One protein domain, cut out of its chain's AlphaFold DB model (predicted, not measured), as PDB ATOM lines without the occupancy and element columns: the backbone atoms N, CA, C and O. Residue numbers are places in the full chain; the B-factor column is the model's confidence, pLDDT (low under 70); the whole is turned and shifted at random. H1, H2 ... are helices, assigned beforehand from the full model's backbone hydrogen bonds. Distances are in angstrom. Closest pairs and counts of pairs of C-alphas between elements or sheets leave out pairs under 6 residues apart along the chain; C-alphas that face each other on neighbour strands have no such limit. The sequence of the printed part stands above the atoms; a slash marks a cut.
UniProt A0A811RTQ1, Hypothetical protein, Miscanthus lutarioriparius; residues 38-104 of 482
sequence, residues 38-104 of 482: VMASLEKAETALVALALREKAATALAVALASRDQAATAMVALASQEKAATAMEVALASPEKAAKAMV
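Overview. This is residues 38 to 104 of the 482 residues of the protein "Hypothetical protein" of Miscanthus lutarioriparius (UniProt A0A811RTQ1). Two long helices, H1 and H2, make an open, narrow V, meeting at the tight turn between them and spreading away from it. At the far end of H2 the short helix H3 folds back along it, on the side away from H1, and the three make a flat zigzag. The printed part has 67 residues with three named helices, in the order H1, H2, H3, and no named strand; the class is all helix. The whole is loose, with a radius of gyration of the C-alphas of 15.5 A and spans of 42 by 36 by 9 A.

Along the chain. Find C-alpha 38 at (31.772, -72.318, -45.874); from there H1, residues 38 to 67, runs 43.4 A to C-alpha 67 at (43.278, -109.567, -64.931). After Ser 68, H2 takes residues 69 to 94 and runs 37.3 A. After Ser 95, H3 takes residues 96 to 104 and ends at C-alpha 104, at (12.419, -89.619, -73.500).

Arrangement. Look first at Ala 65 and Ala 72, whose C-alphas, 3.9 A apart, are the closest of H1 and H2. The two helices touch and form a helical hairpin, at a shallow tilt of 20 degrees, opposite ways. H1 touches H2 with residues 58 to 66 alone, and H2 touches H1 with residues 71 to 79 alone. Next, find Ala 92 and Ala 99, the closest C-alphas of H2 and H3, at 4.4 A. H2 touches H3 with residues 88 to 93 alone; this second helical hairpin has a steep tilt of 41 degrees, opposite ways. H1 and H3 are apart. The O i to N i+4 pairs are within hydrogen-bond range in 25 of 26 cases in H1, 20 of 22 in H2 and 4 of 5 in H3.

Size, cuts and confidence. The C-alphas of Val 38 and Asp 70 are the two farthest apart, at 47.1 A. Residues 38 to 57 of H1 and 80 to 87 of H2 stand free. The printed part has no cut, and both links are tight. The mean pLDDT of the printed part is 70.5; among the 27 residues under 70 are 38 to 42, 87 to 93 and 99 to 103.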
ATOM      1  N   VAL A  38      31.534 -70.931 -46.297       67.50
ATOM      2  CA  VAL A  38      31.772 -72.318 -45.874       67.50
ATOM      3  C   VAL A  38      30.854 -73.279 -46.631       67.50
ATOM      4  O   VAL A  38      31.352 -74.264 -47.162       67.50
ATOM      5  N   MET A  39      29.564 -72.963 -46.788       66.00
ATOM      6  CA  MET A  39      28.627 -73.818 -47.536       66.00
ATOM      7  C   MET A  39      29.006 -73.947 -49.018       66.00
ATOM      8  O   MET A  39      29.047 -75.056 -49.540       66.00
ATOM      9  N   ALA A  40      29.403 -72.849 -49.675       67.12
ATOM     10  CA  ALA A  40      29.878 -72.892 -51.063       67.12
ATOM     11  C   ALA A  40      31.202 -73.670 -51.234       67.12
ATOM     12  O   ALA A  40      31.512 -74.169 -52.317       67.12
ATOM     13  N   SER A  41      32.010 -73.759 -50.173       64.56
ATOM     14  CA  SER A  41      33.243 -74.556 -50.165       64.56
ATOM     15  C   SER A  41      32.963 -76.031 -49.869       64.56
ATOM     16  O   SER A  41      33.649 -76.893 -50.416       64.56
ATOM     17  N   LEU A  42      31.939 -76.321 -49.060       67.88
ATOM     18  CA  LEU A  42      31.488 -77.676 -48.748       67.88
ATOM     19  C   LEU A  42      30.899 -78.364 -49.988       67.88
ATOM     20  O   LEU A  42      31.275 -79.488 -50.291       67.88
ATOM     21  N   GLU A  43      30.087 -77.653 -50.771       71.56
ATOM     22  CA  GLU A  43      29.498 -78.167 -52.018       71.56
ATOM     23  C   GLU A  43      30.579 -78.526 -53.061       71.56
ATOM     24  O   GLU A  43      30.524 -79.557 -53.738       71.56
ATOM     25  N   LYS A  44      31.654 -77.727 -53.127       75.31
ATOM     26  CA  LYS A  44      32.837 -78.048 -53.943       75.31
ATOM     27  C   LYS A  44      33.626 -79.241 -53.398       75.31
ATOM     28  O   LYS A  44      34.173 -80.005 -54.191       75.31
ATOM     29  N   ALA A  45      33.694 -79.405 -52.078       71.25
ATOM     30  CA  ALA A  45      34.370 -80.536 -51.443       71.25
ATOM     31  C   ALA A  45      33.598 -81.852 -51.636       71.25
ATOM     32  O   ALA A  45      34.217 -82.870 -51.939       71.25
ATOM     33  N   GLU A  46      32.267 -81.832 -51.553       75.38
ATOM     34  CA  GLU A  46      31.411 -82.987 -51.856       75.38
ATOM     35  C   GLU A  46      31.557 -83.414 -53.317       75.38
ATOM     36  O   GLU A  46      31.787 -84.590 -53.604       75.38
ATOM     37  N   THR A  47      31.543 -82.453 -54.245       73.75
ATOM     38  CA  THR A  47      31.764 -82.733 -55.671       73.75
ATOM     39  C   THR A  47      33.150 -83.347 -55.915       73.75
ATOM     40  O   THR A  47      33.293 -84.295 -56.689       73.75
ATOM     41  N   ALA A  48      34.182 -82.858 -55.217       68.19
ATOM     42  CA  ALA A  48      35.535 -83.402 -55.309       68.19
ATOM     43  C   ALA A  48      35.651 -84.816 -54.712       68.19
ATOM     44  O   ALA A  48      36.328 -85.660 -55.298       68.19
ATOM     45  N   LEU A  49      34.975 -85.101 -53.594       71.38
ATOM     46  CA  LEU A  49      34.943 -86.432 -52.976       71.38
ATOM     47  C   LEU A  49      34.216 -87.454 -53.856       71.38
ATOM     48  O   LEU A  49      34.709 -88.569 -54.024       71.38
ATOM     49  N   VAL A  50      33.100 -87.069 -54.480       74.38
ATOM     50  CA  VAL A  50      32.388 -87.925 -55.442       74.38
ATOM     51  C   VAL A  50      33.265 -88.215 -56.663       74.38
ATOM     52  O   VAL A  50      33.366 -89.368 -57.085       74.38
ATOM     53  N   ALA A  51      33.973 -87.212 -57.190       65.19
ATOM     54  CA  ALA A  51      34.915 -87.408 -58.293       65.19
ATOM     55  C   ALA A  51      36.077 -88.351 -57.920       65.19
ATOM     56  O   ALA A  51      36.514 -89.158 -58.743       65.19
ATOM     57  N   LEU A  52      36.563 -88.289 -56.677       70.38
ATOM     58  CA  LEU A  52      37.642 -89.148 -56.181       70.38
ATOM     59  C   LEU A  52      37.170 -90.599 -55.993       70.38
ATOM     60  O   LEU A  52      37.843 -91.519 -56.455       70.38
ATOM     61  N   ALA A  53      35.974 -90.800 -55.432       71.62
ATOM     62  CA  ALA A  53      35.356 -92.120 -55.284       71.62
ATOM     63  C   ALA A  53      35.058 -92.787 -56.640       71.62
ATOM     64  O   ALA A  53      35.234 -93.997 -56.801       71.62
ATOM     65  N   LEU A  54      34.643 -92.005 -57.644       79.25
ATOM     66  CA  LEU A  54      34.462 -92.497 -59.014       79.25
ATOM     67  C   LEU A  54      35.797 -92.889 -59.659       79.25
ATOM     68  O   LEU A  54      35.874 -93.908 -60.346       79.25
ATOM     69  N   ARG A  55      36.867 -92.131 -59.396       78.00
ATOM     70  CA  ARG A  55      38.209 -92.428 -59.911       78.00
ATOM     71  C   ARG A  55      38.800 -93.700 -59.301       78.00
ATOM     72  O   ARG A  55      39.446 -94.466 -60.014       78.00
ATOM     73  N   GLU A  56      38.559 -93.946 -58.018       78.25
ATOM     74  CA  GLU A  56      38.999 -95.166 -57.339       78.25
ATOM     75  C   GLU A  56      38.261 -96.398 -57.881       78.25
ATOM     76  O   GLU A  56      38.901 -97.375 -58.267       78.25
ATOM     77  N   LYS A  57      36.935 -96.307 -58.068       80.12
ATOM     78  CA  LYS A  57      36.143 -97.371 -58.711       80.12
ATOM     79  C   LYS A  57      36.575 -97.650 -60.152       80.12
ATOM     80  O   LYS A  57      36.634 -98.814 -60.549       80.12
ATOM     81  N   ALA A  58      36.916 -96.615 -60.921       72.75
ATOM     82  CA  ALA A  58      37.437 -96.774 -62.278       72.75
ATOM     83  C   ALA A  58      38.804 -97.480 -62.288       72.75
ATOM     84  O   ALA A  58      39.038 -98.354 -63.121       72.75
ATOM     85  N   ALA A  59      39.686 -97.163 -61.334       77.75
ATOM     86  CA  ALA A  59      40.975 -97.835 -61.193       77.75
ATOM     87  C   ALA A  59      40.815 -99.320 -60.820       77.75
ATOM     88  O   ALA A  59      41.502-100.171 -61.389       77.75
ATOM     89  N   THR A  60      39.874 -99.655 -59.929       71.50
ATOM     90  CA  THR A  60      39.581-101.053 -59.572       71.50
ATOM     91  C   THR A  60      38.976-101.824 -60.746       71.50
ATOM     92  O   THR A  60      39.400-102.944 -61.024       71.50
ATOM     93  N   ALA A  61      38.036-101.224 -61.484       66.06
ATOM     94  CA  ALA A  61      37.445-101.842 -62.671       66.06
ATOM     95  C   ALA A  61      38.493-102.098 -63.767       66.06
ATOM     96  O   ALA A  61      38.482-103.152 -64.403       66.06
ATOM     97  N   LEU A  62      39.442-101.174 -63.942       70.75
ATOM     98  CA  LEU A  62      40.537-101.313 -64.900       70.75
ATOM     99  C   LEU A  62      41.545-102.390 -64.465       70.75
ATOM    100  O   LEU A  62      42.024-103.150 -65.303       70.75
ATOM    101  N   ALA A  63      41.807-102.534 -63.164       72.50
ATOM    102  CA  ALA A  63      42.620-103.629 -62.630       72.50
ATOM    103  C   ALA A  63      41.955-105.008 -62.832       72.50
ATOM    104  O   ALA A  63      42.634-105.962 -63.211       72.50
ATOM    105  N   VAL A  64      40.632-105.108 -62.648       76.81
ATOM    106  CA  VAL A  64      39.860-106.339 -62.911       76.81
ATOM    107  C   VAL A  64      39.829-106.665 -64.408       76.81
ATOM    108  O   VAL A  64      40.045-107.812 -64.795       76.81
ATOM    109  N   ALA A  65      39.655-105.657 -65.264       71.81
ATOM    110  CA  ALA A  65      39.710-105.816 -66.716       71.81
ATOM    111  C   ALA A  65      41.090-106.300 -67.202       71.81
ATOM    112  O   ALA A  65      41.178-107.136 -68.098       71.81
ATOM    113  N   LEU A  66      42.183-105.825 -66.599       80.06
ATOM    114  CA  LEU A  66      43.533-106.286 -66.944       80.06
ATOM    115  C   LEU A  66      43.823-107.721 -66.472       80.06
ATOM    116  O   LEU A  66      44.677-108.385 -67.057       80.06
ATOM    117  N   ALA A  67      43.112-108.212 -65.453       82.25
ATOM    118  CA  ALA A  67      43.278-109.567 -64.931       82.25
ATOM    119  C   ALA A  67      42.566-110.646 -65.774       82.25
ATOM    120  O   ALA A  67      42.929-111.818 -65.696       82.25
ATOM    121  N   SER A  68      41.573-110.278 -66.595       82.56
ATOM    122  CA  SER A  68      40.809-111.224 -67.419       82.56
ATOM    123  C   SER A  68      40.297-110.571 -68.705       82.56
ATOM    124  O   SER A  68      39.472-109.660 -68.672       82.56
ATOM    125  N   ARG A  69      40.741-111.083 -69.864       70.88
ATOM    126  CA  ARG A  69      40.329-110.591 -71.195       70.88
ATOM    127  C   ARG A  69      38.815-110.654 -71.419       70.88
ATOM    128  O   ARG A  69      38.266-109.747 -72.037       70.88
ATOM    129  N   ASP A  70      38.152-111.674 -70.883       66.56
ATOM    130  CA  ASP A  70      36.704-111.852 -71.036       66.56
ATOM    131  C   ASP A  70      35.915-110.914 -70.103       66.56
ATOM    132  O   ASP A  70      34.840-110.421 -70.455       66.56
ATOM    133  N   GLN A  71      36.479-110.565 -68.941       70.25
ATOM    134  CA  GLN A  71      35.911-109.540 -68.058       70.25
ATOM    135  C   GLN A  71      36.212-108.119 -68.548       70.25
ATOM    136  O   GLN A  71      35.423-107.212 -68.287       70.25
ATOM    137  N   ALA A  72      37.288-107.923 -69.315       65.94
ATOM    138  CA  ALA A  72      37.647-106.633 -69.896       65.94
ATOM    139  C   ALA A  72      36.582-106.108 -70.861       65.94
ATOM    140  O   ALA A  72      36.225-104.937 -70.788       65.94
ATOM    141  N   ALA A  73      36.037-106.963 -71.731       64.62
ATOM    142  CA  ALA A  73      34.988-106.564 -72.671       64.62
ATOM    143  C   ALA A  73      33.716-106.106 -71.937       64.62
ATOM    144  O   ALA A  73      33.165-105.049 -72.240       64.62
ATOM    145  N   THR A  74      33.309-106.849 -70.905       71.06
ATOM    146  CA  THR A  74      32.145-106.509 -70.070       71.06
ATOM    147  C   THR A  74      32.384-105.228 -69.263       71.06
ATOM    148  O   THR A  74      31.517-104.356 -69.203       71.06
ATOM    149  N   ALA A  75      33.582-105.064 -68.696       66.62
ATOM    150  CA  ALA A  75      33.971-103.862 -67.964       66.62
ATOM    151  C   ALA A  75      34.061-102.626 -68.875       66.62
ATOM    152  O   ALA A  75      33.652-101.544 -68.464       66.62
ATOM    153  N   MET A  76      34.533-102.772 -70.117       63.34
ATOM    154  CA  MET A  76      34.594-101.680 -71.097       63.34
ATOM    155  C   MET A  76      33.200-101.234 -71.547       63.34
ATOM    156  O   MET A  76      32.964-100.035 -71.672       63.34
ATOM    157  N   VAL A  77      32.255-102.163 -71.725       72.50
ATOM    158  CA  VAL A  77      30.849-101.822 -72.014       72.50
ATOM    159  C   VAL A  77      30.197-101.116 -70.819       72.50
ATOM    160  O   VAL A  77      29.497-100.120 -71.007       72.50
ATOM    161  N   ALA A  78      30.476-101.562 -69.591       70.88
ATOM    162  CA  ALA A  78      29.991-100.911 -68.373       70.88
ATOM    163  C   ALA A  78      30.616 -99.519 -68.140       70.88
ATOM    164  O   ALA A  78      29.939 -98.603 -67.678       70.88
ATOM    165  N   LEU A  79      31.891 -99.327 -68.483       73.00
ATOM    166  CA  LEU A  79      32.554 -98.019 -68.441       73.00
ATOM    167  C   LEU A  79      31.998 -97.075 -69.515       73.00
ATOM    168  O   LEU A  79      31.723 -95.917 -69.218       73.00
ATOM    169  N   ALA A  80      31.754 -97.572 -70.731       68.62
ATOM    170  CA  ALA A  80      31.157 -96.785 -71.808       68.62
ATOM    171  C   ALA A  80      29.708 -96.364 -71.497       68.62
ATOM    172  O   ALA A  80      29.289 -95.263 -71.864       68.62
ATOM    173  N   SER A  81      28.934 -97.203 -70.800       80.12
ATOM    174  CA  SER A  81      27.593 -96.826 -70.335       80.12
ATOM    175  C   SER A  81      27.642 -95.826 -69.174       80.12
ATOM    176  O   SER A  81      26.814 -94.917 -69.126       80.12
ATOM    177  N   GLN A  82      28.645 -95.915 -68.294       80.25
ATOM    178  CA  GLN A  82      28.873 -94.925 -67.235       80.25
ATOM    179  C   GLN A  82      29.333 -93.569 -67.771       80.25
ATOM    180  O   GLN A  82      28.876 -92.546 -67.268       80.25
ATOM    181  N   GLU A  83      30.180 -93.530 -68.801       76.44
ATOM    182  CA  GLU A  83      30.593 -92.278 -69.443       76.44
ATOM    183  C   GLU A  83      29.388 -91.578 -70.084       76.44
ATOM    184  O   GLU A  83      29.149 -90.399 -69.829       76.44
ATOM    185  N   LYS A  84      28.532 -92.332 -70.791       74.50
ATOM    186  CA  LYS A  84      27.258 -91.814 -71.317       74.50
ATOM    187  C   LYS A  84      26.322 -91.324 -70.207       74.50
ATOM    188  O   LYS A  84      25.679 -90.289 -70.378       74.50
ATOM    189  N   ALA A  85      26.254 -92.025 -69.075       61.19
ATOM    190  CA  ALA A  85      25.453 -91.610 -67.924       61.19
ATOM    191  C   ALA A  85      26.003 -90.334 -67.263       61.19
ATOM    192  O   ALA A  85      25.223 -89.457 -66.894       61.19
ATOM    193  N   ALA A  86      27.326 -90.190 -67.166       71.25
ATOM    194  CA  ALA A  86      27.980 -88.991 -66.650       71.25
ATOM    195  C   ALA A  86      27.728 -87.783 -67.563       71.25
ATOM    196  O   ALA A  86      27.326 -86.727 -67.074       71.25
ATOM    197  N   THR A  87      27.851 -87.947 -68.885       60.34
ATOM    198  CA  THR A  87      27.513 -86.887 -69.849       60.34
ATOM    199  C   THR A  87      26.023 -86.538 -69.801       60.34
ATOM    200  O   THR A  87      25.657 -85.366 -69.857       60.34
ATOM    201  N   ALA A  88      25.139 -87.530 -69.641       55.03
ATOM    202  CA  ALA A  88      23.706 -87.292 -69.480       55.03
ATOM    203  C   ALA A  88      23.387 -86.533 -68.181       55.03
ATOM    204  O   ALA A  88      22.545 -85.637 -68.199       55.03
ATOM    205  N   MET A  89      24.079 -86.833 -67.076       59.66
ATOM    206  CA  MET A  89      23.962 -86.096 -65.813       59.66
ATOM    207  C   MET A  89      24.486 -84.663 -65.927       59.66
ATOM    208  O   MET A  89      23.851 -83.743 -65.418       59.66
ATOM    209  N   GLU A  90      25.598 -84.448 -66.626       64.75
ATOM    210  CA  GLU A  90      26.163 -83.114 -66.848       64.75
ATOM    211  C   GLU A  90      25.227 -82.246 -67.711       64.75
ATOM    212  O   GLU A  90      24.948 -81.090 -67.383       64.75
ATOM    213  N   VAL A  91      24.631 -82.834 -68.755       64.31
ATOM    214  CA  VAL A  91      23.582 -82.188 -69.564       64.31
ATOM    215  C   VAL A  91      22.312 -81.947 -68.740       64.31
ATOM    216  O   VAL A  91      21.659 -80.912 -68.909       64.31
ATOM    217  N   ALA A  92      21.972 -82.859 -67.825       59.38
ATOM    218  CA  ALA A  92      20.805 -82.724 -66.961       59.38
ATOM    219  C   ALA A  92      20.947 -81.597 -65.933       59.38
ATOM    220  O   ALA A  92      19.994 -80.849 -65.708       59.38
ATOM    221  N   LEU A  93      22.143 -81.443 -65.369       68.06
ATOM    222  CA  LEU A  93      22.496 -80.355 -64.458       68.06
ATOM    223  C   LEU A  93      22.567 -79.004 -65.185       68.06
ATOM    224  O   LEU A  93      22.199 -77.982 -64.610       68.06
ATOM    225  N   ALA A  94      22.974 -78.987 -66.459       73.62
ATOM    226  CA  ALA A  94      23.022 -77.767 -67.264       73.62
ATOM    227  C   ALA A  94      21.634 -77.277 -67.724       73.62
ATOM    228  O   ALA A  94      21.442 -76.078 -67.943       73.62
ATOM    229  N   SER A  95      20.658 -78.175 -67.910       80.06
ATOM    230  CA  SER A  95      19.279 -77.806 -68.250       80.06
ATOM    231  C   SER A  95      18.300 -78.963 -67.979       80.06
ATOM    232  O   SER A  95      18.178 -79.869 -68.812       80.06
ATOM    233  N   PRO A  96      17.527 -78.920 -66.878       71.56
ATOM    234  CA  PRO A  96      16.605 -80.002 -66.518       71.56
ATOM    235  C   PRO A  96      15.509 -80.249 -67.573       71.56
ATOM    236  O   PRO A  96      15.079 -81.384 -67.772       71.56
ATOM    237  N   GLU A  97      15.114 -79.227 -68.341       71.38
ATOM    238  CA  GLU A  97      14.177 -79.385 -69.467       71.38
ATOM    239  C   GLU A  97      14.777 -80.130 -70.669       71.38
ATOM    240  O   GLU A  97      14.059 -80.838 -71.384       71.38
ATOM    241  N   LYS A  98      16.087 -79.998 -70.915       70.00
ATOM    242  CA  LYS A  98      16.777 -80.778 -71.956       70.00
ATOM    243  C   LYS A  98      17.043 -82.208 -71.492       70.00
ATOM    244  O   LYS A  98      16.952 -83.117 -72.313       70.00
ATOM    245  N   ALA A  99      17.271 -82.407 -70.193       68.31
ATOM    246  CA  ALA A  99      17.394 -83.721 -69.564       68.31
ATOM    247  C   ALA A  99      16.151 -84.587 -69.789       68.31
ATOM    248  O   ALA A  99      16.249 -85.721 -70.253       68.31
ATOM    249  N   ALA A 100      14.971 -84.015 -69.522       66.06
ATOM    250  CA  ALA A 100      13.698 -84.708 -69.674       66.06
ATOM    251  C   ALA A 100      13.451 -85.129 -71.132       66.06
ATOM    252  O   ALA A 100      13.003 -86.241 -71.394       66.06
ATOM    253  N   LYS A 101      13.810 -84.276 -72.100       65.06
ATOM    254  CA  LYS A 101      13.699 -84.602 -73.531       65.06
ATOM    255  C   LYS A 101      14.711 -85.660 -73.973       65.06
ATOM    256  O   LYS A 101      14.351 -86.537 -74.749       65.06
ATOM    257  N   ALA A 102      15.944 -85.608 -73.471       65.25
ATOM    258  CA  ALA A 102      16.975 -86.593 -73.790       65.25
ATOM    259  C   ALA A 102      16.653 -87.982 -73.212       65.25
ATOM    260  O   ALA A 102      16.841 -88.979 -73.904       65.25
ATOM    261  N   MET A 103      16.101 -88.052 -71.994       61.31
ATOM    262  CA  MET A 103      15.644 -89.318 -71.407       61.31
ATOM    263  C   MET A 103      14.475 -89.931 -72.183       61.31
ATOM    264  O   MET A 103      14.467 -91.136 -72.402       61.31
ATOM    265  N   VAL A 104      13.522 -89.122 -72.656       70.75
ATOM    266  CA  VAL A 104      12.419 -89.619 -73.500       70.75
ATOM    267  C   VAL A 104      12.941 -90.173 -74.829       70.75
ATOM    268  O   VAL A 104      12.468 -91.211 -75.275       70.75
TER     269      VAL A 104